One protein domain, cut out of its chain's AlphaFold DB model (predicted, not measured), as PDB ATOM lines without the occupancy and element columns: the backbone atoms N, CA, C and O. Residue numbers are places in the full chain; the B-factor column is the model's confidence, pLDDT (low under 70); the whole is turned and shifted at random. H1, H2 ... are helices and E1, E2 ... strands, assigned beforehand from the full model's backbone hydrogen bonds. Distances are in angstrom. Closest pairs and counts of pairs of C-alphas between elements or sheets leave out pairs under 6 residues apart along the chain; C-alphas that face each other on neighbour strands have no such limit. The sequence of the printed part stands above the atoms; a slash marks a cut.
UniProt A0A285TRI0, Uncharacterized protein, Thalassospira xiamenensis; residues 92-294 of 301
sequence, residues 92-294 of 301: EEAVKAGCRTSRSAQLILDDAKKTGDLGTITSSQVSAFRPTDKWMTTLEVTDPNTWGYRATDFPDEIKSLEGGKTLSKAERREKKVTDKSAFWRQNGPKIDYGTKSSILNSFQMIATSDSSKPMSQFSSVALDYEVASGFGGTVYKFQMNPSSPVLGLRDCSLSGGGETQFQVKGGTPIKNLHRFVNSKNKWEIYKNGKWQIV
ATOM      1  N   GLU A  92       9.263 -28.904 -24.767       89.38
ATOM      2  CA  GLU A  92      10.573 -29.530 -24.949       89.38
ATOM      3  C   GLU A  92      11.224 -29.067 -26.252       89.38
ATOM      4  O   GLU A  92      12.402 -28.706 -26.269       89.38
ATOM      5  N   GLU A  93      10.459 -29.027 -27.344       89.31
ATOM      6  CA  GLU A  93      10.953 -28.563 -28.639       89.31
ATOM      7  C   GLU A  93      11.289 -27.064 -28.617       89.31
ATOM      8  O   GLU A  93      12.324 -26.657 -29.152       89.31
ATOM      9  N   ALA A  94      10.466 -26.244 -27.953       89.12
ATOM     10  CA  ALA A  94      10.726 -24.815 -27.784       89.12
ATOM     11  C   ALA A  94      11.995 -24.542 -26.961       89.12
ATOM     12  O   ALA A  94      12.769 -23.646 -27.302       89.12
ATOM     13  N   VAL A  95      12.231 -25.327 -25.906       90.00
ATOM     14  CA  VAL A  95      13.452 -25.259 -25.090       90.00
ATOM     15  C   VAL A  95      14.669 -25.734 -25.877       90.00
ATOM     16  O   VAL A  95      15.705 -25.071 -25.866       90.00
ATOM     17  N   LYS A  96      14.543 -26.830 -26.635       89.25
ATOM     18  CA  LYS A  96      15.614 -27.368 -27.485       89.25
ATOM     19  C   LYS A  96      16.035 -26.400 -28.593       89.25
ATOM     20  O   LYS A  96      17.211 -26.357 -28.945       89.25
ATOM     21  N   ALA A  97      15.102 -25.605 -29.121       87.31
ATOM     22  CA  ALA A  97      15.405 -24.527 -30.065       87.31
ATOM     23  C   ALA A  97      16.224 -23.381 -29.434       87.31
ATOM     24  O   ALA A  97      16.803 -22.562 -30.148       87.31
ATOM     25  N   GLY A  98      16.300 -23.337 -28.104       88.00
ATOM     26  CA  GLY A  98      17.097 -22.393 -27.340       88.00
ATOM     27  C   GLY A  98      16.295 -21.200 -26.834       88.00
ATOM     28  O   GLY A  98      15.192 -20.888 -27.295       88.00
ATOM     29  N   CYS A  99      16.895 -20.502 -25.874       89.06
ATOM     30  CA  CYS A  99      16.306 -19.340 -25.226       89.06
ATOM     31  C   CYS A  99      16.975 -18.037 -25.644       89.06
ATOM     32  O   CYS A  99      18.116 -17.982 -26.101       89.06
ATOM     33  N   ARG A 100      16.218 -16.964 -25.460       88.12
ATOM     34  CA  ARG A 100      16.607 -15.592 -25.723       88.12
ATOM     35  C   ARG A 100      17.739 -15.166 -24.800       88.12
ATOM     36  O   ARG A 100      17.750 -15.466 -23.605       88.12
ATOM     37  N   THR A 101      18.651 -14.391 -25.365       91.00
ATOM     38  CA  THR A 101      19.580 -13.563 -24.597       91.00
ATOM     39  C   THR A 101      18.874 -12.288 -24.141       91.00
ATOM     40  O   THR A 101      17.956 -11.801 -24.813       91.00
ATOM     41  N   SER A 102      19.358 -11.700 -23.059       91.69
ATOM     42  CA  SER A 102      19.046 -10.356 -22.572       91.69
ATOM     43  C   SER A 102      19.095  -9.331 -23.702       91.69
ATOM     44  O   SER A 102      18.167  -8.540 -23.850       91.69
ATOM     45  N   ARG A 103      20.100  -9.402 -24.588       92.12
ATOM     46  CA  ARG A 103      20.186  -8.525 -25.766       92.12
ATOM     47  C   ARG A 103      19.008  -8.708 -26.721       92.12
ATOM     48  O   ARG A 103      18.429  -7.718 -27.159       92.12
ATOM     49  N   SER A 104      18.646  -9.949 -27.048       90.25
ATOM     50  CA  SER A 104      17.515 -10.223 -27.945       90.25
ATOM     51  C   SER A 104      16.167  -9.827 -27.330       90.25
ATOM     52  O   SER A 104      15.303  -9.310 -28.032       90.25
ATOM     53  N   ALA A 105      16.001  -9.999 -26.015       90.00
ATOM     54  CA  ALA A 105      14.828  -9.532 -25.287       90.00
ATOM     55  C   ALA A 105      14.776  -7.996 -25.230       90.00
ATOM     56  O   ALA A 105      13.721  -7.409 -25.449       90.00
ATOM     57  N   GLN A 106      15.919  -7.332 -25.041       93.06
ATOM     58  CA  GLN A 106      15.999  -5.873 -25.069       93.06
ATOM     59  C   GLN A 106      15.582  -5.309 -26.432       93.06
ATOM     60  O   GLN A 106      14.839  -4.336 -26.478       93.06
ATOM     61  N   LEU A 107      15.981  -5.952 -27.537       90.69
ATOM     62  CA  LEU A 107      15.546  -5.550 -28.880       90.69
ATOM     63  C   LEU A 107      14.022  -5.615 -29.048       90.69
ATOM     64  O   LEU A 107      13.452  -4.749 -29.704       90.69
ATOM     65  N   ILE A 108      13.357  -6.596 -28.432       89.12
ATOM     66  CA  ILE A 108      11.892  -6.687 -28.444       89.12
ATOM     67  C   ILE A 108      11.267  -5.513 -27.679       89.12
ATOM     68  O   ILE A 108      10.319  -4.903 -28.166       89.12
ATOM     69  N   LEU A 109      11.797  -5.178 -26.501       92.00
ATOM     70  CA  LEU A 109      11.312  -4.043 -25.710       92.00
ATOM     71  C   LEU A 109      11.524  -2.715 -26.449       92.00
ATOM     72  O   LEU A 109      10.641  -1.860 -26.448       92.00
ATOM     73  N   ASP A 110      12.676  -2.545 -27.099       91.56
ATOM     74  CA  ASP A 110      13.001  -1.342 -27.869       91.56
ATOM     75  C   ASP A 110      12.097  -1.197 -29.103       91.56
ATOM     76  O   ASP A 110      11.654  -0.092 -29.414       91.56
ATOM     77  N   ASP A 111      11.784  -2.299 -29.786       89.62
ATOM     78  CA  ASP A 111      10.855  -2.311 -30.920       89.62
ATOM     79  C   ASP A 111       9.407  -2.006 -30.491       89.62
ATOM     80  O   ASP A 111       8.719  -1.193 -31.115       89.62
ATOM     81  N   ALA A 112       8.969  -2.554 -29.352       89.06
ATOM     82  CA  ALA A 112       7.658  -2.246 -28.786       89.06
ATOM     83  C   ALA A 112       7.518  -0.743 -28.478       89.06
ATOM     84  O   ALA A 112       6.503  -0.136 -28.820       89.06
ATOM     85  N   LYS A 113       8.559  -0.114 -27.907       90.00
ATOM     86  CA  LYS A 113       8.583   1.338 -27.637       90.00
ATOM     87  C   LYS A 113       8.466   2.175 -28.911       90.00
ATOM     88  O   LYS A 113       7.783   3.194 -28.896       90.00
ATOM     89  N   LYS A 114       9.103   1.754 -30.010       87.38
ATOM     90  CA  LYS A 114       9.049   2.472 -31.298       87.38
ATOM     91  C   LYS A 114       7.662   2.463 -31.931       87.38
ATOM     92  O   LYS A 114       7.338   3.388 -32.667       87.38
ATOM     93  N   THR A 115       6.846   1.452 -31.635       77.19
ATOM     94  CA  THR A 115       5.482   1.352 -32.179       77.19
ATOM     95  C   THR A 115       4.526   2.365 -31.518       77.19
ATOM     96  O   THR A 115       3.495   2.705 -32.088       77.19
ATOM     97  N   GLY A 116       4.888   2.911 -30.348       66.69
ATOM     98  CA  GLY A 116       4.327   4.144 -29.776       66.69
ATOM     99  C   GLY A 116       2.991   4.024 -29.035       66.69
ATOM    100  O   GLY A 116       2.746   4.803 -28.117       66.69
ATOM    101  N   ASP A 117       2.151   3.040 -29.349       81.06
ATOM    102  CA  ASP A 117       0.840   2.872 -28.704       81.06
ATOM    103  C   ASP A 117       0.873   1.814 -27.591       81.06
ATOM    104  O   ASP A 117       0.306   0.740 -27.736       81.06
ATOM    105  N   LEU A 118       1.597   2.082 -26.495       87.69
ATOM    106  CA  LEU A 118       1.718   1.173 -25.337       87.69
ATOM    107  C   LEU A 118       0.893   1.606 -24.119       87.69
ATOM    108  O   LEU A 118       0.960   0.970 -23.077       87.69
ATOM    109  N   GLY A 119       0.184   2.728 -24.163       90.88
ATOM    110  CA  GLY A 119      -0.418   3.291 -22.955       90.88
ATOM    111  C   GLY A 119       0.594   3.706 -21.868       90.88
ATOM    112  O   GLY A 119       1.784   3.379 -21.877       90.88
ATOM    113  N   THR A 120       0.125   4.497 -20.907       93.19
ATOM    114  CA  THR A 120       1.014   5.192 -19.958       93.19
ATOM    115  C   THR A 120       1.702   4.261 -18.957       93.19
ATOM    116  O   THR A 120       2.908   4.387 -18.726       93.19
ATOM    117  N   ILE A 121       0.971   3.306 -18.372       93.56
ATOM    118  CA  ILE A 121       1.528   2.375 -17.382       93.56
ATOM    119  C   ILE A 121       2.428   1.364 -18.078       93.56
ATOM    120  O   ILE A 121       3.558   1.160 -17.633       93.56
ATOM    121  N   THR A 122       1.971   0.754 -19.175       92.00
ATOM    122  CA  THR A 122       2.779  -0.259 -19.858       92.00
ATOM    123  C   THR A 122       4.054   0.347 -20.423       92.00
ATOM    124  O   THR A 122       5.112  -0.239 -20.232       92.00
ATOM    125  N   SER A 123       4.015   1.547 -21.016       92.94
ATOM    126  CA  SER A 123       5.234   2.224 -21.490       92.94
ATOM    127  C   SER A 123       6.263   2.432 -20.369       92.94
ATOM    128  O   SER A 123       7.467   2.244 -20.574       92.94
ATOM    129  N   SER A 124       5.805   2.784 -19.162       93.00
ATOM    130  CA  SER A 124       6.671   2.900 -17.982       93.00
ATOM    131  C   SER A 124       7.286   1.549 -17.598       93.00
ATOM    132  O   SER A 124       8.495   1.469 -17.388       93.00
ATOM    133  N   GLN A 125       6.491   0.477 -17.587       93.94
ATOM    134  CA  GLN A 125       6.962  -0.871 -17.252       93.94
ATOM    135  C   GLN A 125       7.915  -1.444 -18.307       93.94
ATOM    136  O   GLN A 125       8.979  -1.936 -17.952       93.94
ATOM    137  N   VAL A 126       7.618  -1.284 -19.603       92.19
ATOM    138  CA  VAL A 126       8.513  -1.659 -20.717       92.19
ATOM    139  C   VAL A 126       9.855  -0.923 -20.603       92.19
ATOM    140  O   VAL A 126      10.909  -1.467 -20.930       92.19
ATOM    141  N   SER A 127       9.848   0.321 -20.120       91.38
ATOM    142  CA  SER A 127      11.070   1.107 -19.915       91.38
ATOM    143  C   SER A 127      11.857   0.697 -18.668       91.38
ATOM    144  O   SER A 127      13.088   0.782 -18.668       91.38
ATOM    145  N   ALA A 128      11.171   0.236 -17.622       92.12
ATOM    146  CA  ALA A 128      11.776  -0.213 -16.370       92.12
ATOM    147  C   ALA A 128      12.260  -1.670 -16.415       92.12
ATOM    148  O   ALA A 128      13.174  -2.024 -15.674       92.12
ATOM    149  N   PHE A 129      11.692  -2.500 -17.292       91.12
ATOM    150  CA  PHE A 129      12.021  -3.918 -17.388       91.12
ATOM    151  C   PHE A 129      13.501  -4.140 -17.736       91.12
ATOM    152  O   PHE A 129      14.079  -3.426 -18.563       91.12
ATOM    153  N   ARG A 130      14.127  -5.127 -17.093       90.44
ATOM    154  CA  ARG A 130      15.531  -5.506 -17.307       90.44
ATOM    155  C   ARG A 130      15.594  -7.004 -17.606       90.44
ATOM    156  O   ARG A 130      15.499  -7.797 -16.673       90.44
ATOM    157  N   PRO A 131      15.704  -7.407 -18.884       87.94
ATOM    158  CA  PRO A 131      15.726  -8.818 -19.231       87.94
ATOM    159  C   PRO A 131      17.054  -9.461 -18.824       87.94
ATOM    160  O   PRO A 131      18.123  -8.885 -19.025       87.94
ATOM    161  N   THR A 132      16.983 -10.686 -18.318       87.31
ATOM    162  CA  THR A 132      18.144 -11.557 -18.093       87.31
ATOM    163  C   THR A 132      18.313 -12.531 -19.266       87.31
ATOM    164  O   THR A 132      17.559 -12.479 -20.242       87.31
ATOM    165  N   ASP A 133      19.330 -13.389 -19.231       87.56
ATOM    166  CA  ASP A 133      19.492 -14.458 -20.221       87.56
ATOM    167  C   ASP A 133      18.639 -15.688 -19.858       87.56
ATOM    168  O   ASP A 133      18.321 -15.918 -18.694       87.56
ATOM    169  N   LYS A 134      18.317 -16.516 -20.864       83.62
ATOM    170  CA  LYS A 134      17.813 -17.898 -20.715       83.62
ATOM    171  C   LYS A 134      16.448 -18.095 -20.031       83.62
ATOM    172  O   LYS A 134      16.082 -19.232 -19.747       83.62
ATOM    173  N   TRP A 135      15.677 -17.034 -19.821       82.12
ATOM    174  CA  TRP A 135      14.358 -17.114 -19.179       82.12
ATOM    175  C   TRP A 135      13.192 -17.278 -20.160       82.12
ATOM    176  O   TRP A 135      12.122 -17.726 -19.759       82.12
ATOM    177  N   MET A 136      13.407 -16.938 -21.439       86.25
ATOM    178  CA  MET A 136      12.386 -16.959 -22.489       86.25
ATOM    179  C   MET A 136      12.793 -17.836 -23.674       86.25
ATOM    180  O   MET A 136      13.855 -17.600 -24.241       86.25
ATOM    181  N   THR A 137      11.954 -18.764 -24.140       87.44
ATOM    182  CA  THR A 137      12.223 -19.518 -25.385       87.44
ATOM    183  C   THR A 137      12.249 -18.614 -26.627       87.44
ATOM    184  O   THR A 137      11.582 -17.580 -26.709       87.44
ATOM    185  N   THR A 138      13.035 -18.987 -27.638       83.88
ATOM    186  CA  THR A 138      13.047 -18.273 -28.930       83.88
ATOM    187  C   THR A 138      11.778 -18.528 -29.745       83.88
ATOM    188  O   THR A 138      11.347 -17.647 -30.495       83.88
ATOM    189  N   LEU A 139      11.166 -19.700 -29.557       84.00
ATOM    190  CA  LEU A 139       9.918 -20.124 -30.183       84.00
ATOM    191  C   LEU A 139       8.773 -20.184 -29.161       84.00
ATOM    192  O   LEU A 139       8.985 -20.452 -27.980       84.00
ATOM    193  N   GLU A 140       7.553 -19.931 -29.627       85.75
ATOM    194  CA  GLU A 140       6.327 -20.075 -28.833       85.75
ATOM    195  C   GLU A 140       5.917 -21.545 -28.751       85.75
ATOM    196  O   GLU A 140       5.946 -22.240 -29.765       85.75
ATOM    197  N   VAL A 141       5.438 -21.981 -27.586       87.00
ATOM    198  CA  VAL A 141       4.750 -23.268 -27.446       87.00
ATOM    199  C   VAL A 141       3.345 -23.131 -28.015       87.00
ATOM    200  O   VAL A 141       2.617 -22.178 -27.718       87.00
ATOM    201  N   THR A 142       2.982 -24.068 -28.876       85.81
ATOM    202  CA  THR A 142       1.778 -24.002 -29.717       85.81
ATOM    203  C   THR A 142       1.071 -25.347 -29.827       85.81
ATOM    204  O   THR A 142       0.059 -25.437 -30.527       85.81
ATOM    205  N   ASP A 143       1.576 -26.381 -29.147       86.38
ATOM    206  CA  ASP A 143       0.939 -27.691 -29.086       86.38
ATOM    207  C   ASP A 143      -0.410 -27.608 -28.342       86.38
ATOM    208  O   ASP A 143      -0.430 -27.281 -27.151       86.38
ATOM    209  N   PRO A 144      -1.547 -27.908 -29.005       81.31
ATOM    210  CA  PRO A 144      -2.875 -27.886 -28.390       81.31
ATOM    211  C   PRO A 144      -3.105 -28.988 -27.344       81.31
ATOM    212  O   PRO A 144      -4.161 -29.009 -26.704       81.31
ATOM    213  N   ASN A 145      -2.172 -29.929 -27.193       86.00
ATOM    214  CA  ASN A 145      -2.201 -30.965 -26.165       86.00
ATOM    215  C   ASN A 145      -1.368 -30.605 -24.929       86.00
ATOM    216  O   ASN A 145      -1.339 -31.391 -23.979       86.00
ATOM    217  N   THR A 146      -0.765 -29.410 -24.906       89.00
ATOM    218  CA  THR A 146      -0.031 -28.895 -23.748       89.00
ATOM    219  C   THR A 146      -0.952 -28.829 -22.535       89.00
ATOM    220  O   THR A 146      -1.956 -28.110 -22.542       89.00
ATOM    221  N   TRP A 147      -0.590 -29.559 -21.484       91.69
ATOM    222  CA  TRP A 147      -1.232 -29.460 -20.180       91.69
ATOM    223  C   TRP A 147      -0.674 -28.272 -19.400       91.69
ATOM    224  O   TRP A 147       0.530 -28.034 -19.383       91.69
ATOM    225  N   GLY A 148      -1.562 -27.541 -18.738       92.62
ATOM    226  CA  GLY A 148      -1.215 -26.448 -17.850       92.62
ATOM    227  C   GLY A 148      -1.942 -26.546 -16.518       92.62
ATOM    228  O   GLY A 148      -3.034 -27.117 -16.432       92.62
ATOM    229  N   TYR A 149      -1.332 -25.964 -15.490       93.19
ATOM    230  CA  TYR A 149      -1.828 -25.936 -14.124       93.19
ATOM    231  C   TYR A 149      -2.024 -24.495 -13.657       93.19
ATOM    232  O   TYR A 149      -1.174 -23.625 -13.850       93.19
ATOM    233  N   ARG A 150      -3.161 -24.225 -13.023       92.75
ATOM    234  CA  ARG A 150      -3.512 -22.896 -12.524       92.75
ATOM    235  C   ARG A 150      -4.185 -23.024 -11.171       92.75
ATOM    236  O   ARG A 150      -5.245 -23.631 -11.075       92.75
ATOM    237  N   ALA A 151      -3.609 -22.403 -10.151       91.50
ATOM    238  CA  ALA A 151      -4.258 -22.288  -8.854       91.50
ATOM    239  C   ALA A 151      -5.085 -20.998  -8.767       91.50
ATOM    240  O   ALA A 151      -4.596 -19.907  -9.086       91.50
ATOM    241  N   THR A 152      -6.362 -21.119  -8.405       90.81
ATOM    242  CA  THR A 152      -7.259 -19.967  -8.249       90.81
ATOM    243  C   THR A 152      -8.470 -20.304  -7.386       90.81
ATOM    244  O   THR A 152      -9.063 -21.368  -7.520       90.81
ATOM    245  N   ASP A 153      -8.890 -19.344  -6.564       89.12
ATOM    246  CA  ASP A 153     -10.171 -19.382  -5.849       89.12
ATOM    247  C   ASP A 153     -11.096 -18.230  -6.281       89.12
ATOM    248  O   ASP A 153     -12.125 -17.964  -5.659       89.12
ATOM    249  N   PHE A 154     -10.747 -17.506  -7.353       90.81
ATOM    250  CA  PHE A 154     -11.556 -16.390  -7.836       90.81
ATOM    251  C   PHE A 154     -12.804 -16.903  -8.574       90.81
ATOM    252  O   PHE A 154     -12.655 -17.511  -9.637       90.81
ATOM    253  N   PRO A 155     -14.034 -16.581  -8.121       93.00
ATOM    254  CA  PRO A 155     -15.256 -17.117  -8.731       93.00
ATOM    255  C   PRO A 155     -15.392 -16.813 -10.228       93.00
ATOM    256  O   PRO A 155     -15.812 -17.668 -11.003       93.00
ATOM    257  N   ASP A 156     -14.982 -15.611 -10.651       93.81
ATOM    258  CA  ASP A 156     -14.998 -15.202 -12.062       93.81
ATOM    259  C   ASP A 156     -14.075 -16.081 -12.928       93.81
ATOM    260  O   ASP A 156     -14.411 -16.392 -14.070       93.81
ATOM    261  N   GLU A 157     -12.912 -16.473 -12.395       94.06
ATOM    262  CA  GLU A 157     -11.914 -17.296 -13.090       94.06
ATOM    263  C   GLU A 157     -12.376 -18.751 -13.158       94.06
ATOM    264  O   GLU A 157     -12.372 -19.328 -14.242       94.06
ATOM    265  N   ILE A 158     -12.898 -19.294 -12.052       94.75
ATOM    266  CA  ILE A 158     -13.488 -20.640 -11.994       94.75
ATOM    267  C   ILE A 158     -14.616 -20.772 -13.023       94.75
ATOM    268  O   ILE A 158     -14.588 -21.672 -13.859       94.75
ATOM    269  N   LYS A 159     -15.558 -19.820 -13.040       95.75
ATOM    270  CA  LYS A 159     -16.662 -19.804 -14.012       95.75
ATOM    271  C   LYS A 159     -16.170 -19.714 -15.459       95.75
ATOM    272  O   LYS A 159     -16.814 -20.233 -16.367       95.75
ATOM    273  N   SER A 160     -15.050 -19.033 -15.696       95.62
ATOM    274  CA  SER A 160     -14.452 -18.963 -17.028       95.62
ATOM    275  C   SER A 160     -13.831 -20.292 -17.451       95.62
ATOM    276  O   SER A 160     -14.061 -20.720 -18.582       95.62
ATOM    277  N   LEU A 161     -13.103 -20.956 -16.545       96.00
ATOM    278  CA  LEU A 161     -12.524 -22.278 -16.790       96.00
ATOM    279  C   LEU A 161     -13.625 -23.301 -17.085       96.00
ATOM    280  O   LEU A 161     -13.559 -23.987 -18.099       96.00
ATOM    281  N   GLU A 162     -14.680 -23.342 -16.265       96.12
ATOM    282  CA  GLU A 162     -15.871 -24.175 -16.499       96.12
ATOM    283  C   GLU A 162     -16.557 -23.846 -17.840       96.12
ATOM    284  O   GLU A 162     -17.091 -24.726 -18.511       96.12
ATOM    285  N   GLY A 163     -16.483 -22.585 -18.274       92.44
ATOM    286  CA  GLY A 163     -16.908 -22.123 -19.598       92.44
ATOM    287  C   GLY A 163     -15.925 -22.417 -20.740       92.44
ATOM    288  O   GLY A 163     -16.134 -21.917 -21.846       92.44
ATOM    289  N   GLY A 164     -14.857 -23.179 -20.493       90.75
ATOM    290  CA  GLY A 164     -13.911 -23.639 -21.509       90.75
ATOM    291  C   GLY A 164     -12.863 -22.612 -21.933       90.75
ATOM    292  O   GLY A 164     -12.337 -22.719 -23.040       90.75
ATOM    293  N   LYS A 165     -12.530 -21.619 -21.094       91.88
ATOM    294  CA  LYS A 165     -11.484 -20.634 -21.425       91.88
ATOM    295  C   LYS A 165     -10.765 -20.025 -20.221       91.88
ATOM    296  O   LYS A 165     -11.347 -19.843 -19.151       91.88
ATOM    297  N   THR A 166      -9.517 -19.611 -20.418       93.00
ATOM    298  CA  THR A 166      -8.760 -18.837 -19.420       93.00
ATOM    299  C   THR A 166      -9.360 -17.440 -19.208       93.00
ATOM    300  O   THR A 166     -10.075 -16.917 -20.066       93.00
ATOM    301  N   LEU A 167      -9.052 -16.807 -18.071       93.69
ATOM    302  CA  LEU A 167      -9.475 -15.438 -17.765       93.69
ATOM    303  C   LEU A 167      -8.311 -14.625 -17.201       93.69
ATOM    304  O   LEU A 167      -7.758 -14.957 -16.157       93.69
ATOM    305  N   SER A 168      -7.973 -13.527 -17.867       93.12
ATOM    306  CA  SER A 168      -6.899 -12.631 -17.436       93.12
ATOM    307  C   SER A 168      -7.346 -11.631 -16.361       93.12
ATOM    308  O   SER A 168      -8.534 -11.326 -16.185       93.12
ATOM    309  N   LYS A 169      -6.367 -11.053 -15.651       93.31
ATOM    310  CA  LYS A 169      -6.606  -9.961 -14.692       93.31
ATOM    311  C   LYS A 169      -7.203  -8.728 -15.379       93.31
ATOM    312  O   LYS A 169      -8.125  -8.122 -14.827       93.31
ATOM    313  N   ALA A 170      -6.736  -8.389 -16.582       94.31
ATOM    314  CA  ALA A 170      -7.259  -7.280 -17.374       94.31
ATOM    315  C   ALA A 170      -8.737  -7.475 -17.720       94.31
ATOM    316  O   ALA A 170      -9.524  -6.574 -17.459       94.31
ATOM    317  N   GLU A 171      -9.152  -8.650 -18.204       93.12
ATOM    318  CA  GLU A 171     -10.565  -8.923 -18.523       93.12
ATOM    319  C   GLU A 171     -11.469  -8.844 -17.288       93.12
ATOM    320  O   GLU A 171     -12.588  -8.332 -17.350       93.12
ATOM    321  N   ARG A 172     -10.990  -9.326 -16.135       93.00
ATOM    322  CA  ARG A 172     -11.707  -9.187 -14.857       93.00
ATOM    323  C   ARG A 172     -11.875  -7.728 -14.454       93.00
ATOM    324  O   ARG A 172     -12.933  -7.360 -13.944       93.00
ATOM    325  N   ARG A 173     -10.834  -6.911 -14.632       93.50
ATOM    326  CA  ARG A 173     -10.849  -5.496 -14.251       93.50
ATOM    327  C   ARG A 173     -11.660  -4.655 -15.233       93.50
ATOM    328  O   ARG A 173     -12.457  -3.844 -14.779       93.50
ATOM    329  N   GLU A 174     -11.524  -4.896 -16.535       93.38
ATOM    330  CA  GLU A 174     -12.252  -4.213 -17.614       93.38
ATOM    331  C   GLU A 174     -13.776  -4.312 -17.421       93.38
ATOM    332  O   GLU A 174     -14.499  -3.348 -17.661       93.38
ATOM    333  N   LYS A 175     -14.279  -5.449 -16.920       89.94
ATOM    334  CA  LYS A 175     -15.709  -5.636 -16.608       89.94
ATOM    335  C   LYS A 175     -16.224  -4.752 -15.468       89.94
ATOM    336  O   LYS A 175     -17.427  -4.539 -15.379       89.94
ATOM    337  N   LYS A 176     -15.340  -4.288 -14.582       91.75
ATOM    338  CA  LYS A 176     -15.686  -3.561 -13.346       91.75
ATOM    339  C   LYS A 176     -15.423  -2.057 -13.443       91.75
ATOM    340  O   LYS A 176     -15.759  -1.332 -12.513       91.75
ATOM    341  N   VAL A 177     -14.797  -1.586 -14.522       94.19
ATOM    342  CA  VAL A 177     -14.516  -0.160 -14.737       94.19
ATOM    343  C   VAL A 177     -15.590   0.477 -15.612       94.19
ATOM    344  O   VAL A 177     -16.027  -0.108 -16.601       94.19
ATOM    345  N   THR A 178     -15.987   1.699 -15.262       95.12
ATOM    346  CA  THR A 178     -16.960   2.482 -16.035       95.12
ATOM    347  C   THR A 178     -16.344   3.012 -17.331       95.12
ATOM    348  O   THR A 178     -16.939   2.883 -18.397       95.12
ATOM    349  N   ASP A 179     -15.123   3.555 -17.259       95.44
ATOM    350  CA  ASP A 179     -14.403   4.093 -18.418       95.44
ATOM    351  C   ASP A 179     -13.359   3.090 -18.937       95.44
ATOM    352  O   ASP A 179     -12.195   3.064 -18.519       95.44
ATOM    353  N   LYS A 180     -13.794   2.244 -19.875       93.75
ATOM    354  CA  LYS A 180     -12.926   1.271 -20.558       93.75
ATOM    355  C   LYS A 180     -11.863   1.949 -21.425       93.75
ATOM    356  O   LYS A 180     -10.760   1.424 -21.554       93.75
ATOM    357  N   SER A 181     -12.161   3.119 -21.985       92.62
ATOM    358  CA  SER A 181     -11.215   3.867 -22.817       92.62
ATOM    359  C   SER A 181     -10.069   4.420 -21.973       92.62
ATOM    360  O   SER A 181      -8.909   4.313 -22.360       92.62
ATOM    361  N   ALA A 182     -10.346   4.960 -20.783       93.44
ATOM    362  CA  ALA A 182      -9.300   5.327 -19.826       93.44
ATOM    363  C   ALA A 182      -8.483   4.113 -19.368       93.44
ATOM    364  O   ALA A 182      -7.256   4.202 -19.308       93.44
ATOM    365  N   PHE A 183      -9.134   2.976 -19.102       94.62
ATOM    366  CA  PHE A 183      -8.440   1.742 -18.733       94.62
ATOM    367  C   PHE A 183      -7.419   1.314 -19.799       94.62
ATOM    368  O   PHE A 183      -6.259   1.054 -19.466       94.62
ATOM    369  N   TRP A 184      -7.812   1.302 -21.076       92.94
ATOM    370  CA  TRP A 184      -6.922   0.915 -22.172       92.94
ATOM    371  C   TRP A 184      -5.902   1.993 -22.553       92.94
ATOM    372  O   TRP A 184      -4.787   1.644 -22.911       92.94
ATOM    373  N   ARG A 185      -6.174   3.289 -22.357       93.06
ATOM    374  CA  ARG A 185      -5.125   4.328 -22.474       93.06
ATOM    375  C   ARG A 185      -3.990   4.159 -21.456       93.06
ATOM    376  O   ARG A 185      -2.892   4.668 -21.663       93.06
ATOM    377  N   GLN A 186      -4.246   3.469 -20.345       93.06
ATOM    378  CA  GLN A 186      -3.234   3.192 -19.323       93.06
ATOM    379  C   GLN A 186      -2.538   1.842 -19.527       93.06
ATOM    380  O   GLN A 186      -1.319   1.775 -19.399       93.06
ATOM    381  N   ASN A 187      -3.302   0.785 -19.826       93.44
ATOM    382  CA  ASN A 187      -2.824  -0.608 -19.846       93.44
ATOM    383  C   ASN A 187      -2.703  -1.211 -21.257       93.44
ATOM    384  O   ASN A 187      -2.255  -2.346 -21.394       93.44
ATOM    385  N   GLY A 188      -3.203  -0.512 -22.275       87.75
ATOM    386  CA  GLY A 188      -3.307  -0.985 -23.653       87.75
ATOM    387  C   GLY A 188      -1.988  -0.933 -24.418       87.75
ATOM    388  O   GLY A 188      -0.982  -0.588 -23.823       87.75
ATOM    389  N   PRO A 189      -1.981  -1.323 -25.699       87.75
ATOM    390  CA  PRO A 189      -3.160  -1.573 -26.504       87.75
ATOM    391  C   PRO A 189      -3.765  -2.933 -26.141       87.75
ATOM    392  O   PRO A 189      -3.125  -3.786 -25.513       87.75
ATOM    393  N   LYS A 190      -5.035  -3.136 -26.492       87.25
ATOM    394  CA  LYS A 190      -5.662  -4.447 -26.324       87.25
ATOM    395  C   LYS A 190      -4.986  -5.422 -27.288       87.25
ATOM    396  O   LYS A 190      -4.877  -5.146 -28.477       87.25
ATOM    397  N   ILE A 191      -4.482  -6.534 -26.769       81.06
ATOM    398  CA  ILE A 191      -3.783  -7.530 -27.578       81.06
ATOM    399  C   ILE A 191      -4.824  -8.398 -28.287       81.06
ATOM    400  O   ILE A 191      -5.614  -9.085 -27.636       81.06
ATOM    401  N   ASP A 192      -4.804  -8.412 -29.617       70.06
ATOM    402  CA  ASP A 192      -5.703  -9.228 -30.440       70.06
ATOM    403  C   ASP A 192      -5.167 -10.643 -30.703       70.06
ATOM    404  O   ASP A 192      -4.058 -11.010 -30.311       70.06
ATOM    405  N   TYR A 193      -6.028 -11.526 -31.221       51.50
ATOM    406  CA  TYR A 193      -5.630 -12.890 -31.583       51.50
ATOM    407  C   TYR A 193      -4.783 -12.850 -32.860       51.50
ATOM    408  O   TYR A 193      -5.197 -12.266 -33.854       51.50
ATOM    409  N   GLY A 194      -3.607 -13.485 -32.842       50.94
ATOM    410  CA  GLY A 194      -2.724 -13.587 -34.014       50.94
ATOM    411  C   GLY A 194      -1.604 -12.544 -34.088       50.94
ATOM    412  O   GLY A 194      -0.754 -12.633 -34.974       50.94
ATOM    413  N   THR A 195      -1.539 -11.606 -33.143       52.38
ATOM    414  CA  THR A 195      -0.488 -10.584 -33.100       52.38
ATOM    415  C   THR A 195       0.854 -11.185 -32.681       52.38
ATOM    416  O   THR A 195       1.203 -11.165 -31.508       52.38
ATOM    417  N   LYS A 196       1.658 -11.679 -33.628       59.56
ATOM    418  CA  LYS A 196       3.098 -11.853 -33.386       59.56
ATOM    419  C   LYS A 196       3.779 -10.505 -33.567       59.56
ATOM    420  O   LYS A 196       4.090 -10.108 -34.686       59.56
ATOM    421  N   SER A 197       3.971  -9.787 -32.469       71.69
ATOM    422  CA  SER A 197       4.675  -8.509 -32.477       71.69
ATOM    423  C   SER A 197       5.577  -8.367 -31.262       71.69
ATOM    424  O   SER A 197       5.493  -9.122 -30.285       71.69
ATOM    425  N   SER A 198       6.453  -7.373 -31.326       82.94
ATOM    426  CA  SER A 198       7.214  -6.915 -30.175       82.94
ATOM    427  C   SER A 198       6.310  -6.473 -29.025       82.94
ATOM    428  O   SER A 198       6.629  -6.752 -27.873       82.94
ATOM    429  N   ILE A 199       5.140  -5.896 -29.328       85.81
ATOM    430  CA  ILE A 199       4.126  -5.534 -28.331       85.81
ATOM    431  C   ILE A 199       3.658  -6.775 -27.561       85.81
ATOM    432  O   ILE A 199       3.817  -6.794 -26.344       85.81
ATOM    433  N   LEU A 200       3.163  -7.830 -28.231       85.38
ATOM    434  CA  LEU A 200       2.707  -9.057 -27.549       85.38
ATOM    435  C   LEU A 200       3.791  -9.603 -26.613       85.38
ATOM    436  O   LEU A 200       3.543  -9.817 -25.427       85.38
ATOM    437  N   ASN A 201       4.997  -9.792 -27.148       86.12
ATOM    438  CA  ASN A 201       6.098 -10.360 -26.383       86.12
ATOM    439  C   ASN A 201       6.480  -9.452 -25.207       86.12
ATOM    440  O   ASN A 201       6.645  -9.946 -24.101       86.12
ATOM    441  N   SER A 202       6.560  -8.129 -25.396       89.31
ATOM    442  CA  SER A 202       6.856  -7.187 -24.304       89.31
ATOM    443  C   SER A 202       5.819  -7.253 -23.178       89.31
ATOM    444  O   SER A 202       6.170  -7.189 -22.003       89.31
ATOM    445  N   PHE A 203       4.548  -7.456 -23.523       90.00
ATOM    446  CA  PHE A 203       3.475  -7.584 -22.549       90.00
ATOM    447  C   PHE A 203       3.558  -8.901 -21.772       90.00
ATOM    448  O   PHE A 203       3.390  -8.896 -20.553       90.00
ATOM    449  N   GLN A 204       3.849 -10.014 -22.451       88.19
ATOM    450  CA  GLN A 204       4.083 -11.299 -21.791       88.19
ATOM    451  C   GLN A 204       5.305 -11.227 -20.863       88.19
ATOM    452  O   GLN A 204       5.233 -11.691 -19.729       88.19
ATOM    453  N   MET A 205       6.386 -10.573 -21.305       88.12
ATOM    454  CA  MET A 205       7.588 -10.327 -20.501       88.12
ATOM    455  C   MET A 205       7.293  -9.531 -19.229       88.12
ATOM    456  O   MET A 205       7.784  -9.867 -18.163       88.12
ATOM    457  N   ILE A 206       6.480  -8.479 -19.303       89.31
ATOM    458  CA  ILE A 206       6.132  -7.714 -18.099       89.31
ATOM    459  C   ILE A 206       5.224  -8.528 -17.179       89.31
ATOM    460  O   ILE A 206       5.425  -8.527 -15.965       89.31
ATOM    461  N   ALA A 207       4.266  -9.264 -17.749       88.94
ATOM    462  CA  ALA A 207       3.306 -10.059 -16.992       88.94
ATOM    463  C   ALA A 207       3.958 -11.135 -16.107       88.94
ATOM    464  O   ALA A 207       3.336 -11.556 -15.131       88.94
ATOM    465  N   THR A 208       5.188 -11.564 -16.410       81.75
ATOM    466  CA  THR A 208       5.936 -12.507 -15.560       81.75
ATOM    467  C   THR A 208       6.548 -11.865 -14.335       81.75
ATOM    468  O   THR A 208       6.701 -12.541 -13.327       81.75
ATOM    469  N   SER A 209       6.915 -10.587 -14.413       80.56
ATOM    470  CA  SER A 209       7.485  -9.865 -13.274       80.56
ATOM    471  C   SER A 209       6.403  -9.241 -12.405       80.56
ATOM    472  O   SER A 209       6.471  -9.330 -11.184       80.56
ATOM    473  N   ASP A 210       5.392  -8.631 -13.022       84.12
ATOM    474  CA  ASP A 210       4.225  -8.110 -12.320       84.12
ATOM    475  C   ASP A 210       2.990  -8.188 -13.221       84.12
ATOM    476  O   ASP A 210       2.817  -7.435 -14.179       84.12
ATOM    477  N   SER A 211       2.079  -9.096 -12.882       84.75
ATOM    478  CA  SER A 211       0.816  -9.256 -13.608       84.75
ATOM    479  C   SER A 211      -0.259  -8.225 -13.221       84.75
ATOM    480  O   SER A 211      -1.375  -8.265 -13.746       84.75
ATOM    481  N   SER A 212       0.032  -7.331 -12.276       87.62
ATOM    482  CA  SER A 212      -0.896  -6.317 -11.762       87.62
ATOM    483  C   SER A 212      -0.629  -4.924 -12.338       87.62
ATOM    484  O   SER A 212      -1.545  -4.097 -12.349       87.62
ATOM    485  N   LYS A 213       0.591  -4.660 -12.827       88.12
ATOM    486  CA  LYS A 213       0.985  -3.367 -13.394       88.12
ATOM    487  C   LYS A 213       1.872  -3.546 -14.645       88.12
ATOM    488  O   LYS A 213       3.044  -3.873 -14.499       88.12
ATOM    489  N   PRO A 214       1.364  -3.259 -15.862       90.56
ATOM    490  CA  PRO A 214      -0.038  -2.986 -16.176       90.56
ATOM    491  C   PRO A 214      -0.909  -4.206 -15.857       90.56
ATOM    492  O   PRO A 214      -0.411  -5.315 -15.663       90.56
ATOM    493  N   MET A 215      -2.224  -4.011 -15.806       94.00
ATOM    494  CA  MET A 215      -3.151  -5.127 -15.626       94.00
ATOM    495  C   MET A 215      -2.923  -6.163 -16.730       94.00
ATOM    496  O   MET A 215      -3.164  -5.882 -17.905       94.00
ATOM    497  N   SER A 216      -2.451  -7.351 -16.347       92.94
ATOM    498  CA  SER A 216      -2.034  -8.366 -17.308       92.94
ATOM    499  C   SER A 216      -3.208  -8.854 -18.147       92.94
ATOM    500  O   SER A 216      -4.248  -9.261 -17.621       92.94
ATOM    501  N   GLN A 217      -3.000  -8.862 -19.462       92.75
ATOM    502  CA  GLN A 217      -3.896  -9.469 -20.448       92.75
ATOM    503  C   GLN A 217      -3.677 -10.988 -20.576       92.75
ATOM    504  O   GLN A 217      -4.293 -11.636 -21.421       92.75
ATOM    505  N   PHE A 218      -2.822 -11.561 -19.723       91.94
ATOM    506  CA  PHE A 218      -2.466 -12.974 -19.693       91.94
ATOM    507  C   PHE A 218      -2.876 -13.615 -18.368       91.94
ATOM    508  O   PHE A 218      -2.951 -12.972 -17.319       91.94
ATOM    509  N   SER A 219      -3.154 -14.906 -18.448       91.25
ATOM    510  CA  SER A 219      -3.283 -15.840 -17.349       91.25
ATOM    511  C   SER A 219      -1.967 -16.602 -17.233       91.25
ATOM    512  O   SER A 219      -1.535 -17.241 -18.194       91.25
ATOM    513  N   SER A 220      -1.346 -16.542 -16.061       90.19
ATOM    514  CA  SER A 220      -0.123 -17.287 -15.772       90.19
ATOM    515  C   SER A 220      -0.476 -18.744 -15.484       90.19
ATOM    516  O   SER A 220      -1.267 -19.015 -14.580       90.19
ATOM    517  N   VAL A 221       0.047 -19.670 -16.283       91.62
ATOM    518  CA  VAL A 221      -0.271 -21.103 -16.207       91.62
ATOM    519  C   VAL A 221       1.030 -21.883 -16.085       91.62
ATOM    520  O   VAL A 221       1.879 -21.779 -16.963       91.62
ATOM    521  N   ALA A 222       1.190 -22.652 -15.012       90.88
ATOM    522  CA  ALA A 222       2.376 -23.465 -14.773       90.88
ATOM    523  C   ALA A 222       2.378 -24.731 -15.642       90.88
ATOM    524  O   ALA A 222       1.316 -25.221 -16.033       90.88
ATOM    525  N   LEU A 223       3.562 -25.269 -15.928       87.94
ATOM    526  CA  LEU A 223       3.728 -26.541 -16.639       87.94
ATOM    527  C   LEU A 223       3.597 -27.762 -15.723       87.94
ATOM    528  O   LEU A 223       3.272 -28.850 -16.197       87.94
ATOM    529  N   ASP A 224       3.776 -27.579 -14.418       86.75
ATOM    530  CA  ASP A 224       3.681 -28.638 -13.425       86.75
ATOM    531  C   ASP A 224       2.772 -28.258 -12.247       86.75
ATOM    532  O   ASP A 224       2.462 -27.090 -11.982       86.75
ATOM    533  N   TYR A 225       2.302 -29.296 -11.561       87.12
ATOM    534  CA  TYR A 225       1.395 -29.166 -10.428       87.12
ATOM    535  C   TYR A 225       2.066 -28.516  -9.215       87.12
ATOM    536  O   TYR A 225       1.413 -27.745  -8.516       87.12
ATOM    537  N   GLU A 226       3.336 -28.822  -8.949       85.69
ATOM    538  CA  GLU A 226       4.033 -28.385  -7.736       85.69
ATOM    539  C   GLU A 226       4.170 -26.862  -7.723       85.69
ATOM    540  O   GLU A 226       3.744 -26.218  -6.761       85.69
ATOM    541  N   VAL A 227       4.621 -26.281  -8.837       85.38
ATOM    542  CA  VAL A 227       4.676 -24.833  -9.049       85.38
ATOM    543  C   VAL A 227       3.294 -24.209  -8.876       85.38
ATOM    544  O   VAL A 227       3.150 -23.248  -8.124       85.38
ATOM    545  N   ALA A 228       2.250 -24.761  -9.508       87.31
ATOM    546  CA  ALA A 228       0.896 -24.226  -9.362       87.31
ATOM    547  C   ALA A 228       0.398 -24.279  -7.909       87.31
ATOM    548  O   ALA A 228      -0.180 -23.309  -7.421       87.31
ATOM    549  N   SER A 229       0.627 -25.392  -7.213       85.94
ATOM    550  CA  SER A 229       0.165 -25.601  -5.839       85.94
ATOM    551  C   SER A 229       0.800 -24.624  -4.841       85.94
ATOM    552  O   SER A 229       0.142 -24.229  -3.877       85.94
ATOM    553  N   GLY A 230       2.024 -24.155  -5.114       82.94
ATOM    554  CA  GLY A 230       2.723 -23.158  -4.299       82.94
ATOM    555  C   GLY A 230       2.025 -21.793  -4.232       82.94
ATOM    556  O   GLY A 230       2.215 -21.061  -3.263       82.94
ATOM    557  N   PHE A 231       1.167 -21.462  -5.205       78.12
ATOM    558  CA  PHE A 231       0.400 -20.208  -5.215       78.12
ATOM    559  C   PHE A 231      -0.877 -20.245  -4.358       78.12
ATOM    560  O   PHE A 231      -1.535 -19.214  -4.204       78.12
ATOM    561  N   GLY A 232      -1.221 -21.405  -3.788       74.56
ATOM    562  CA  GLY A 232      -2.396 -21.592  -2.938       74.56
ATOM    563  C   GLY A 232      -3.725 -21.685  -3.699       74.56
ATOM    564  O   GLY A 232      -3.853 -21.276  -4.851       74.56
ATOM    565  N   GLY A 233      -4.737 -22.232  -3.022       81.31
ATOM    566  CA  GLY A 233      -6.091 -22.409  -3.550       81.31
ATOM    567  C   GLY A 233      -6.330 -23.732  -4.276       81.31
ATOM    568  O   GLY A 233      -5.545 -24.678  -4.178       81.31
ATOM    569  N   THR A 234      -7.456 -23.818  -4.984       89.38
ATOM    570  CA  THR A 234      -7.801 -24.992  -5.797       89.38
ATOM    571  C   THR A 234      -6.950 -25.015  -7.065       89.38
ATOM    572  O   THR A 234      -6.958 -24.054  -7.838       89.38
ATOM    573  N   VAL A 235      -6.232 -26.116  -7.306       92.56
ATOM    574  CA  VAL A 235      -5.425 -26.287  -8.523       92.56
ATOM    575  C   VAL A 235      -6.282 -26.888  -9.625       92.56
ATOM    576  O   VAL A 235      -6.839 -27.974  -9.474       92.56
ATOM    577  N   TYR A 236      -6.351 -26.197 -10.754       94.75
ATOM    578  CA  TYR A 236      -6.986 -26.663 -11.976       94.75
ATOM    579  C   TYR A 236      -5.922 -27.140 -12.955       94.75
ATOM    580  O   TYR A 236      -4.877 -26.505 -13.089       94.75
ATOM    581  N   LYS A 237      -6.202 -28.237 -13.654       95.06
ATOM    582  CA  LYS A 237      -5.380 -28.789 -14.735       95.06
ATOM    583  C   LYS A 237      -6.220 -28.809 -16.009       95.06
ATOM    584  O   LYS A 237      -7.372 -29.224 -15.961       95.06
ATOM    585  N   PHE A 238      -5.682 -28.353 -17.133       94.94
ATOM    586  CA  PHE A 238      -6.400 -28.333 -18.413       94.94
ATOM    587  C   PHE A 238      -5.436 -28.344 -19.597       94.94
ATOM    588  O   PHE A 238      -4.276 -27.961 -19.458       94.94
ATOM    589  N   GLN A 239      -5.915 -28.757 -20.770       91.50
ATOM    590  CA  GLN A 239      -5.166 -28.635 -22.019       91.50
ATOM    591  C   GLN A 239      -5.517 -27.341 -22.745       91.50
ATOM    592  O   GLN A 239      -6.676 -26.922 -22.763       91.50
ATOM    593  N   MET A 240      -4.521 -26.729 -23.376       87.88
ATOM    594  CA  MET A 240      -4.655 -25.457 -24.082       87.88
ATOM    595  C   MET A 240      -3.671 -25.367 -25.250       87.88
ATOM    596  O   MET A 240      -2.673 -26.079 -25.283       87.88
ATOM    597  N   ASN A 241      -3.915 -24.436 -26.174       85.00
ATOM    598  CA  ASN A 241      -2.886 -23.950 -27.094       85.00
ATOM    599  C   ASN A 241      -2.363 -22.607 -26.558       85.00
ATOM    600  O   ASN A 241      -3.027 -21.586 -26.761       85.00
ATOM    601  N   PRO A 242      -1.231 -22.586 -25.831       80.69
ATOM    602  CA  PRO A 242      -0.822 -21.400 -25.088       80.69
ATOM    603  C   PRO A 242      -0.399 -20.246 -25.999       80.69
ATOM    604  O   PRO A 242      -0.596 -19.088 -25.633       80.69
ATOM    605  N   SER A 243       0.168 -20.544 -27.177       81.50
ATOM    606  CA  SER A 243       0.729 -19.543 -28.091       81.50
ATOM    607  C   SER A 243       1.628 -18.533 -27.355       81.50
ATOM    608  O   SER A 243       1.534 -17.323 -27.568       81.50
ATOM    609  N   SER A 244       2.467 -19.034 -26.450       82.19
ATOM    610  CA  SER A 244       3.292 -18.236 -25.539       82.19
ATOM    611  C   SER A 244       4.716 -18.769 -25.560       82.19
ATOM    612  O   SER A 244       4.895 -19.991 -25.533       82.19
ATOM    613  N   PRO A 245       5.745 -17.908 -25.554       79.25
ATOM    614  CA  PRO A 245       7.056 -18.356 -25.123       79.25
ATOM    615  C   PRO A 245       6.987 -18.731 -23.631       79.25
ATOM    616  O   PRO A 245       6.153 -18.199 -22.888       79.25
ATOM    617  N   VAL A 246       7.819 -19.678 -23.195       81.81
ATOM    618  CA  VAL A 246       7.931 -20.029 -21.768       81.81
ATOM    619  C   VAL A 246       8.755 -18.943 -21.100       81.81
ATOM    620  O   VAL A 246       9.822 -18.657 -21.620       81.81
ATOM    621  N   LEU A 247       8.290 -18.334 -20.005       74.75
ATOM    622  CA  LEU A 247       8.948 -17.156 -19.411       74.75
ATOM    623  C   LEU A 247       9.464 -17.367 -17.986       74.75
ATOM    624  O   LEU A 247      10.069 -16.473 -17.406       74.75
ATOM    625  N   GLY A 248       9.242 -18.538 -17.406       71.50
ATOM    626  CA  GLY A 248       9.833 -18.883 -16.117       71.50
ATOM    627  C   GLY A 248      10.745 -20.099 -16.199       71.50
ATOM    628  O   GLY A 248      10.734 -20.974 -15.342       71.50
ATOM    629  N   LEU A 249      11.552 -20.162 -17.258       77.38
ATOM    630  CA  LEU A 249      12.649 -21.117 -17.316       77.38
ATOM    631  C   LEU A 249      13.836 -20.577 -16.526       77.38
ATOM    632  O   LEU A 249      14.224 -19.419 -16.680       77.38
ATOM    633  N   ARG A 250      14.476 -21.444 -15.749       73.25
ATOM    634  CA  ARG A 250      15.833 -21.201 -15.269       73.25
ATOM    635  C   ARG A 250      16.805 -21.913 -16.195       73.25
ATOM    636  O   ARG A 250      16.613 -23.080 -16.526       73.25
ATOM    637  N   ASP A 251      17.827 -21.189 -16.643       80.75
ATOM    638  CA  ASP A 251      18.884 -21.719 -17.507       80.75
ATOM    639  C   ASP A 251      18.393 -22.391 -18.801       80.75
ATOM    640  O   ASP A 251      19.072 -23.256 -19.348       80.75
ATOM    641  N   CYS A 252      17.250 -21.951 -19.339       86.38
ATOM    642  CA  CYS A 252      16.626 -22.548 -20.516       86.38
ATOM    643  C   CYS A 252      16.387 -24.053 -20.347       86.38
ATOM    644  O   CYS A 252      16.744 -24.854 -21.207       86.38
ATOM    645  N   SER A 253      15.824 -24.445 -19.206       85.19
ATOM    646  CA  SER A 253      15.544 -25.840 -18.898       85.19
ATOM    647  C   SER A 253      14.194 -25.997 -18.214       85.19
ATOM    648  O   SER A 253      13.855 -25.224 -17.320       85.19
ATOM    649  N   LEU A 254      13.458 -27.045 -18.598       83.44
ATOM    650  CA  LEU A 254      12.252 -27.496 -17.895       83.44
ATOM    651  C   LEU A 254      12.584 -28.146 -16.541       83.44
ATOM    652  O   LEU A 254      11.728 -28.227 -15.671       83.44
ATOM    653  N   SER A 255      13.828 -28.595 -16.351       76.00
ATOM    654  CA  SER A 255      14.308 -29.248 -15.126       76.00
ATOM    655  C   SER A 255      15.173 -28.343 -14.240       76.00
ATOM    656  O   SER A 255      15.669 -28.786 -13.210       76.00
ATOM    657  N   GLY A 256      15.381 -27.078 -14.627       60.84
ATOM    658  CA  GLY A 256      16.341 -26.168 -13.982       60.84
ATOM    659  C   GLY A 256      15.952 -25.661 -12.587       60.84
ATOM    660  O   GLY A 256      16.756 -24.978 -11.952       60.84
ATOM    661  N   GLY A 257      14.747 -25.983 -12.105       58.44
ATOM    662  CA  GLY A 257      14.161 -25.421 -10.886       58.44
ATOM    663  C   GLY A 257      13.742 -23.954 -11.060       58.44
ATOM    664  O   GLY A 257      14.465 -23.152 -11.642       58.44
ATOM    665  N   GLY A 258      12.570 -23.579 -10.552       62.66
ATOM    666  CA  GLY A 258      11.952 -22.265 -10.787       62.66
ATOM    667  C   GLY A 258      10.541 -22.397 -11.365       62.66
ATOM    668  O   GLY A 258      10.094 -23.498 -11.675       62.66
ATOM    669  N   GLU A 259       9.820 -21.282 -11.476       66.94
ATOM    670  CA  GLU A 259       8.415 -21.279 -11.900       66.94
ATOM    671  C   GLU A 259       8.266 -21.481 -13.411       66.94
ATOM    672  O   GLU A 259       8.135 -20.509 -14.146       66.94
ATOM    673  N   THR A 260       8.220 -22.713 -13.916       79.00
ATOM    674  CA  THR A 260       7.976 -22.914 -15.353       79.00
ATOM    675  C   THR A 260       6.533 -22.547 -15.703       79.00
ATOM    676  O   THR A 260       5.611 -23.336 -15.503       79.00
ATOM    677  N   GLN A 261       6.329 -21.344 -16.247       83.69
ATOM    678  CA  GLN A 261       5.001 -20.820 -16.565       83.69
ATOM    679  C   GLN A 261       4.879 -20.212 -17.967       83.69
ATOM    680  O   GLN A 261       5.788 -19.561 -18.497       83.69
ATOM    681  N   PHE A 262       3.691 -20.388 -18.533       88.62
ATOM    682  CA  PHE A 262       3.191 -19.697 -19.709       88.62
ATOM    683  C   PHE A 262       2.475 -18.410 -19.314       88.62
ATOM    684  O   PHE A 262       1.753 -18.373 -18.317       88.62
ATOM    685  N   GLN A 263       2.580 -17.385 -20.160       89.50
ATOM    686  CA  GLN A 263       1.698 -16.222 -20.116       89.50
ATOM    687  C   GLN A 263       0.682 -16.351 -21.243       89.50
ATOM    688  O   GLN A 263       0.856 -15.846 -22.355       89.50
ATOM    689  N   VAL A 264      -0.384 -17.088 -20.947       89.31
ATOM    690  CA  VAL A 264      -1.417 -17.448 -21.915       89.31
ATOM    691  C   VAL A 264      -2.417 -16.320 -21.998       89.31
ATOM    692  O   VAL A 264      -2.909 -15.859 -20.975       89.31
ATOM    693  N   LYS A 265      -2.755 -15.861 -23.200       87.62
ATOM    694  CA  LYS A 265      -3.717 -14.768 -23.354       87.62
ATOM    695  C   LYS A 265      -5.038 -15.103 -22.649       87.62
ATOM    696  O   LYS A 265      -5.508 -16.242 -22.707       87.62
ATOM    697  N   GLY A 266      -5.644 -14.114 -22.002       89.25
ATOM    698  CA  GLY A 266      -7.013 -14.225 -21.512       89.25
ATOM    699  C   GLY A 266      -7.991 -14.610 -22.629       89.25
ATOM    700  O   GLY A 266      -7.817 -14.204 -23.780       89.25
ATOM    701  N   GLY A 267      -8.974 -15.448 -22.309       86.31
ATOM    702  CA  GLY A 267      -9.930 -15.982 -23.276       86.31
ATOM    703  C   GLY A 267      -9.428 -17.170 -24.100       86.31
ATOM    704  O   GLY A 267     -10.177 -17.663 -24.943       86.31
ATOM    705  N   THR A 268      -8.208 -17.665 -23.860       86.38
ATOM    706  CA  THR A 268      -7.674 -18.836 -24.571       86.38
ATOM    707  C   THR A 268      -8.543 -20.064 -24.312       86.38
ATOM    708  O   THR A 268      -8.769 -20.387 -23.142       86.38
ATOM    709  N   PRO A 269      -9.030 -20.750 -25.366       87.06
ATOM    710  CA  PRO A 269      -9.820 -21.962 -25.205       87.06
ATOM    711  C   PRO A 269      -9.044 -23.065 -24.487       87.06
ATOM    712  O   PRO A 269      -7.854 -23.266 -24.747       87.06
ATOM    713  N   ILE A 270      -9.743 -23.801 -23.626       90.62
ATOM    714  CA  ILE A 270      -9.210 -24.964 -22.917       90.62
ATOM    715  C   ILE A 270     -10.107 -26.188 -23.128       90.62
ATOM    716  O   ILE A 270     -11.298 -26.063 -23.412       90.62
ATOM    717  N   LYS A 271      -9.536 -27.376 -22.946       89.00
ATOM    718  CA  LYS A 271     -10.247 -28.665 -22.928       89.00
ATOM    719  C   LYS A 271      -9.769 -29.516 -21.749       89.00
ATOM    720  O   LYS A 271      -8.730 -29.220 -21.161       89.00
ATOM    721  N   ASN A 272     -10.518 -30.571 -21.426       91.81
ATOM    722  CA  ASN A 272     -10.174 -31.545 -20.381       91.81
ATOM    723  C   ASN A 272      -9.872 -30.876 -19.025       91.81
ATOM    724  O   ASN A 272      -8.775 -30.982 -18.486       91.81
ATOM    725  N   LEU A 273     -10.842 -30.114 -18.505       95.00
ATOM    726  CA  LEU A 273     -10.698 -29.368 -17.254       95.00
ATOM    727  C   LEU A 273     -10.839 -30.288 -16.042       95.00
ATOM    728  O   LEU A 273     -11.894 -30.880 -15.817       95.00
ATOM    729  N   HIS A 274      -9.785 -30.373 -15.245       95.06
ATOM    730  CA  HIS A 274      -9.721 -31.125 -14.002       95.06
ATOM    731  C   HIS A 274      -9.442 -30.158 -12.843       95.06
ATOM    732  O   HIS A 274      -8.862 -29.088 -13.042       95.06
ATOM    733  N   ARG A 275      -9.809 -30.534 -11.617       93.12
ATOM    734  CA  ARG A 275      -9.412 -29.824 -10.394       93.12
ATOM    735  C   ARG A 275      -8.954 -30.789  -9.318       93.12
ATOM    736  O   ARG A 275      -9.505 -31.882  -9.197       93.12
ATOM    737  N   PHE A 276      -7.997 -30.362  -8.511       89.69
ATOM    738  CA  PHE A 276      -7.580 -31.085  -7.325       89.69
ATOM    739  C   PHE A 276      -8.310 -30.540  -6.100       89.69
ATOM    740  O   PHE A 276      -8.201 -29.360  -5.765       89.69
ATOM    741  N   VAL A 277      -9.077 -31.400  -5.434       78.19
ATOM    742  CA  VAL A 277      -9.827 -31.037  -4.231       78.19
ATOM    743  C   VAL A 277      -9.025 -31.467  -3.007       78.19
ATOM    744  O   VAL A 277      -9.097 -32.626  -2.594       78.19
ATOM    745  N   ASN A 278      -8.301 -30.517  -2.403       75.62
ATOM    746  CA  ASN A 278      -7.430 -30.754  -1.241       75.62
ATOM    747  C   ASN A 278      -8.142 -31.507  -0.107       75.62
ATOM    748  O   ASN A 278      -7.603 -32.470   0.427       75.62
ATOM    749  N   SER A 279      -9.385 -31.132   0.218       74.06
ATOM    750  CA  SER A 279     -10.148 -31.757   1.309       74.06
ATOM    751  C   SER A 279     -10.485 -33.233   1.078       74.06
ATOM    752  O   SER A 279     -10.754 -33.955   2.033       74.06
ATOM    753  N   LYS A 280     -10.482 -33.691  -0.179       73.38
ATOM    754  CA  LYS A 280     -10.760 -35.084  -0.554       73.38
ATOM    755  C   LYS A 280      -9.510 -35.839  -0.997       73.38
ATOM    756  O   LYS A 280      -9.612 -37.039  -1.234       73.38
ATOM    757  N   ASN A 281      -8.382 -35.141  -1.154       79.81
ATOM    758  CA  ASN A 281      -7.154 -35.650  -1.765       79.81
ATOM    759  C   ASN A 281      -7.417 -36.374  -3.106       79.81
ATOM    760  O   ASN A 281      -6.920 -37.473  -3.348       79.81
ATOM    761  N   LYS A 282      -8.295 -35.804  -3.946       83.88
ATOM    762  CA  LYS A 282      -8.767 -36.423  -5.195       83.88
ATOM    763  C   LYS A 282      -8.873 -35.410  -6.324       83.88
ATOM    764  O   LYS A 282      -9.189 -34.240  -6.097       83.88
ATOM    765  N   TRP A 283      -8.672 -35.904  -7.542       87.62
ATOM    766  CA  TRP A 283      -8.992 -35.174  -8.760       87.62
ATOM    767  C   TRP A 283     -10.473 -35.332  -9.109       87.62
ATOM    768  O   TRP A 283     -11.078 -36.390  -8.923       87.62
ATOM    769  N   GLU A 284     -11.054 -34.257  -9.623       91.81
ATOM    770  CA  GLU A 284     -12.378 -34.243 -10.230       91.81
ATOM    771  C   GLU A 284     -12.255 -33.715 -11.663       91.81
ATOM    772  O   GLU A 284     -11.481 -32.792 -11.918       91.81
ATOM    773  N   ILE A 285     -13.029 -34.276 -12.588       93.25
ATOM    774  CA  ILE A 285     -13.128 -33.816 -13.977       93.25
ATOM    775  C   ILE A 285     -14.409 -33.011 -14.165       93.25
ATOM    776  O   ILE A 285     -15.446 -33.328 -13.578       93.25
ATOM    777  N   TYR A 286     -14.355 -31.972 -14.991       93.62
ATOM    778  CA  TYR A 286     -15.527 -31.195 -15.363       93.62
ATOM    779  C   TYR A 286     -16.114 -31.729 -16.669       93.62
ATOM    780  O   TYR A 286     -15.528 -31.575 -17.741       93.62
ATOM    781  N   LYS A 287     -17.288 -32.360 -16.586       89.12
ATOM    782  CA  LYS A 287     -17.979 -32.957 -17.733       89.12
ATOM    783  C   LYS A 287     -19.477 -32.705 -17.636       89.12
ATOM    784  O   LYS A 287     -20.075 -32.855 -16.572       89.12
ATOM    785  N   ASN A 288     -20.098 -32.323 -18.752       86.19
ATOM    786  CA  ASN A 288     -21.541 -32.055 -18.839       86.19
ATOM    787  C   ASN A 288     -22.042 -31.063 -17.767       86.19
ATOM    788  O   ASN A 288     -23.085 -31.273 -17.147       86.19
ATOM    789  N   GLY A 289     -21.267 -30.003 -17.515       89.62
ATOM    790  CA  GLY A 289     -21.617 -28.958 -16.549       89.62
ATOM    791  C   GLY A 289     -21.485 -29.361 -15.076       89.62
ATOM    792  O   GLY A 289     -21.987 -28.648 -14.208       89.62
ATOM    793  N   LYS A 290     -20.868 -30.511 -14.770       92.81
ATOM    794  CA  LYS A 290     -20.741 -31.039 -13.406       92.81
ATOM    795  C   LYS A 290     -19.338 -31.573 -13.138       92.81
ATOM    796  O   LYS A 290     -18.683 -32.114 -14.026       92.81
ATOM    797  N   TRP A 291     -18.917 -31.464 -11.883       92.62
ATOM    798  CA  TRP A 291     -17.699 -32.092 -11.381       92.62
ATOM    799  C   TRP A 291     -17.957 -33.564 -11.052       92.62
ATOM    800  O   TRP A 291     -18.926 -33.888 -10.361       92.62
ATOM    801  N   GLN A 292     -17.103 -34.450 -11.555       91.06
ATOM    802  CA  GLN A 292     -17.172 -35.898 -11.357       91.06
ATOM    803  C   GLN A 292     -15.856 -36.379 -10.746       91.06
ATOM    804  O   GLN A 292     -14.788 -36.020 -11.232       91.06
ATOM    805  N   ILE A 293     -15.918 -37.165  -9.670       83.56
ATOM    806  CA  ILE A 293     -14.720 -37.723  -9.027       83.56
ATOM    807  C   ILE A 293     -14.096 -38.765  -9.956       83.56
ATOM    808  O   ILE A 293     -14.804 -39.649 -10.432       83.56
ATOM    809  N   VAL A 294     -12.777 -38.692 -10.146       76.81
ATOM    810  CA  VAL A 294     -11.996 -39.740 -10.815       76.81
ATOM    811  C   VAL A 294     -11.164 -40.520  -9.799       76.81
ATOM    812  O   VAL A 294     -10.670 -39.967  -8.810       76.81
TER     813      VAL A 294
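AT A GLANCE: This is residues 92 to 294 of the 301 residues of an uncharacterized protein of Thalassospira xiamenensis (UniProt A0A285TRI0). A strongly twisted sheet of five strands and a cluster of helices lie at opposite ends of the domain, with a two-stranded sheet, E2 and E4, in the middle between them. E2 and E4 are partly face to face with the large sheet at its E1 end and have H7 packed against them; H2, H3 and H6 make up the rest of the cluster, while H4 and H8 cover opposite faces of the large sheet and the hairpin of E6 and E7 makes its far end. The printed part has 203 residues, with eight named helices and seven named strands in the order H1 H2 H3 E1 H4 H5 H6 H7 E2 H8 E3 E4 E5 E6 E7. The large sheet's order is E1 E3 E5 E6 E7; both sheets are antiparallel, and the class is mixed, helices and strands. The whole is compact, with a radius of gyration of the C-alphas of 16.9 A and spans of 52 by 45 by 27 A.

HOW THE PARTS SIT: The largest sheet runs E1, residues 146 to 151, E3, 235 to 240, E5, 270 to 277, E6, 282 to 287, and E7, 290 to 293, with E1 and E7 as edge strands. N 148 and O 238 of E1 and E3 are 2.8 A apart, within hydrogen-bond range, as are N 237 and O 274 of E3 and E5, 2.9 A. E5, E6 and E7 form a meander, each strand the antiparallel neighbour of the one before, and two hairpins, with N 275 and O 284 at 2.8 A and N 285 and O 292 at 2.8 A. H4, residues 155 to 162, is on this sheet at a height of 9.6 A, over E5 and only just over E3, on which 3 of its 8 C-alphas fall. H8, residues 225 to 230, is on the opposite face at a height of 7.3 A, over E1 and along it at 22 degrees on the local plane. E2, residues 218 to 222, and E4, 261 to 265, have N 219 and O 264 2.7 A apart. They form a sandwich, two sheets face to face, with the larger sheet, the best planes 38 degrees apart; the closest C-alphas of E1 and E2 are those of Tyr 149 and Ala 222, 4.9 A. H7, residues 198 to 209, comes closest to E4 at the C-alphas of Gln 204 and Gln 263, 5.7 A. With residues 198 to 202 alone H7 touches H2, residues 102 to 115, at a steep tilt of 58 degrees, closest at the C-alphas of Ala 112 and Ile 199, 4.8 A. H2 and H3, residues 120 to 128, form a helical hairpin at a shallow tilt of 27 degrees, closest at the C-alphas of Leu 109 and Val 126, 6.2 A. H3 touches H6, residues 180 to 187, closest at the C-alphas of Thr 120 and Gln 186, 4.7 A. H5, residues 169 to 174, is close to but not clearly touching H6, with the C-alphas of Glu 174 and Lys 180 closest at 6.3 A. H1, residues 92 to 96, is apart from each of the other named elements. In each helix but H7, 7 of 8, every O i to N i+4 pair is within hydrogen-bond range.

IN THESE COORDINATES: H1 begins at C-alpha 92, (10.573, -29.530, -24.949). From first to last C-alpha H2 measures 20.3 A, E5 19.7 A, H7 17.2 A and E1 16.8 A. E5 begins at C-alpha 270, (-9.210, -24.964, -22.917), and E7 ends at C-alpha 293, (-14.720, -37.723, -9.027).

THE WHOLE: The two C-alphas farthest apart, those of Lys 114 and Lys 280, are 52.4 A apart. The printed part has no cut. The links from H3 to E1, 17 residues, and from E3 to E4, 20 residues, are long. Residues 175 to 181, of which 180 and 181 belong to H6, stand free. The mean pLDDT of the printed part is 86.9; residue 116, residues 193 to 196 and residues 256 to 259 are under 70.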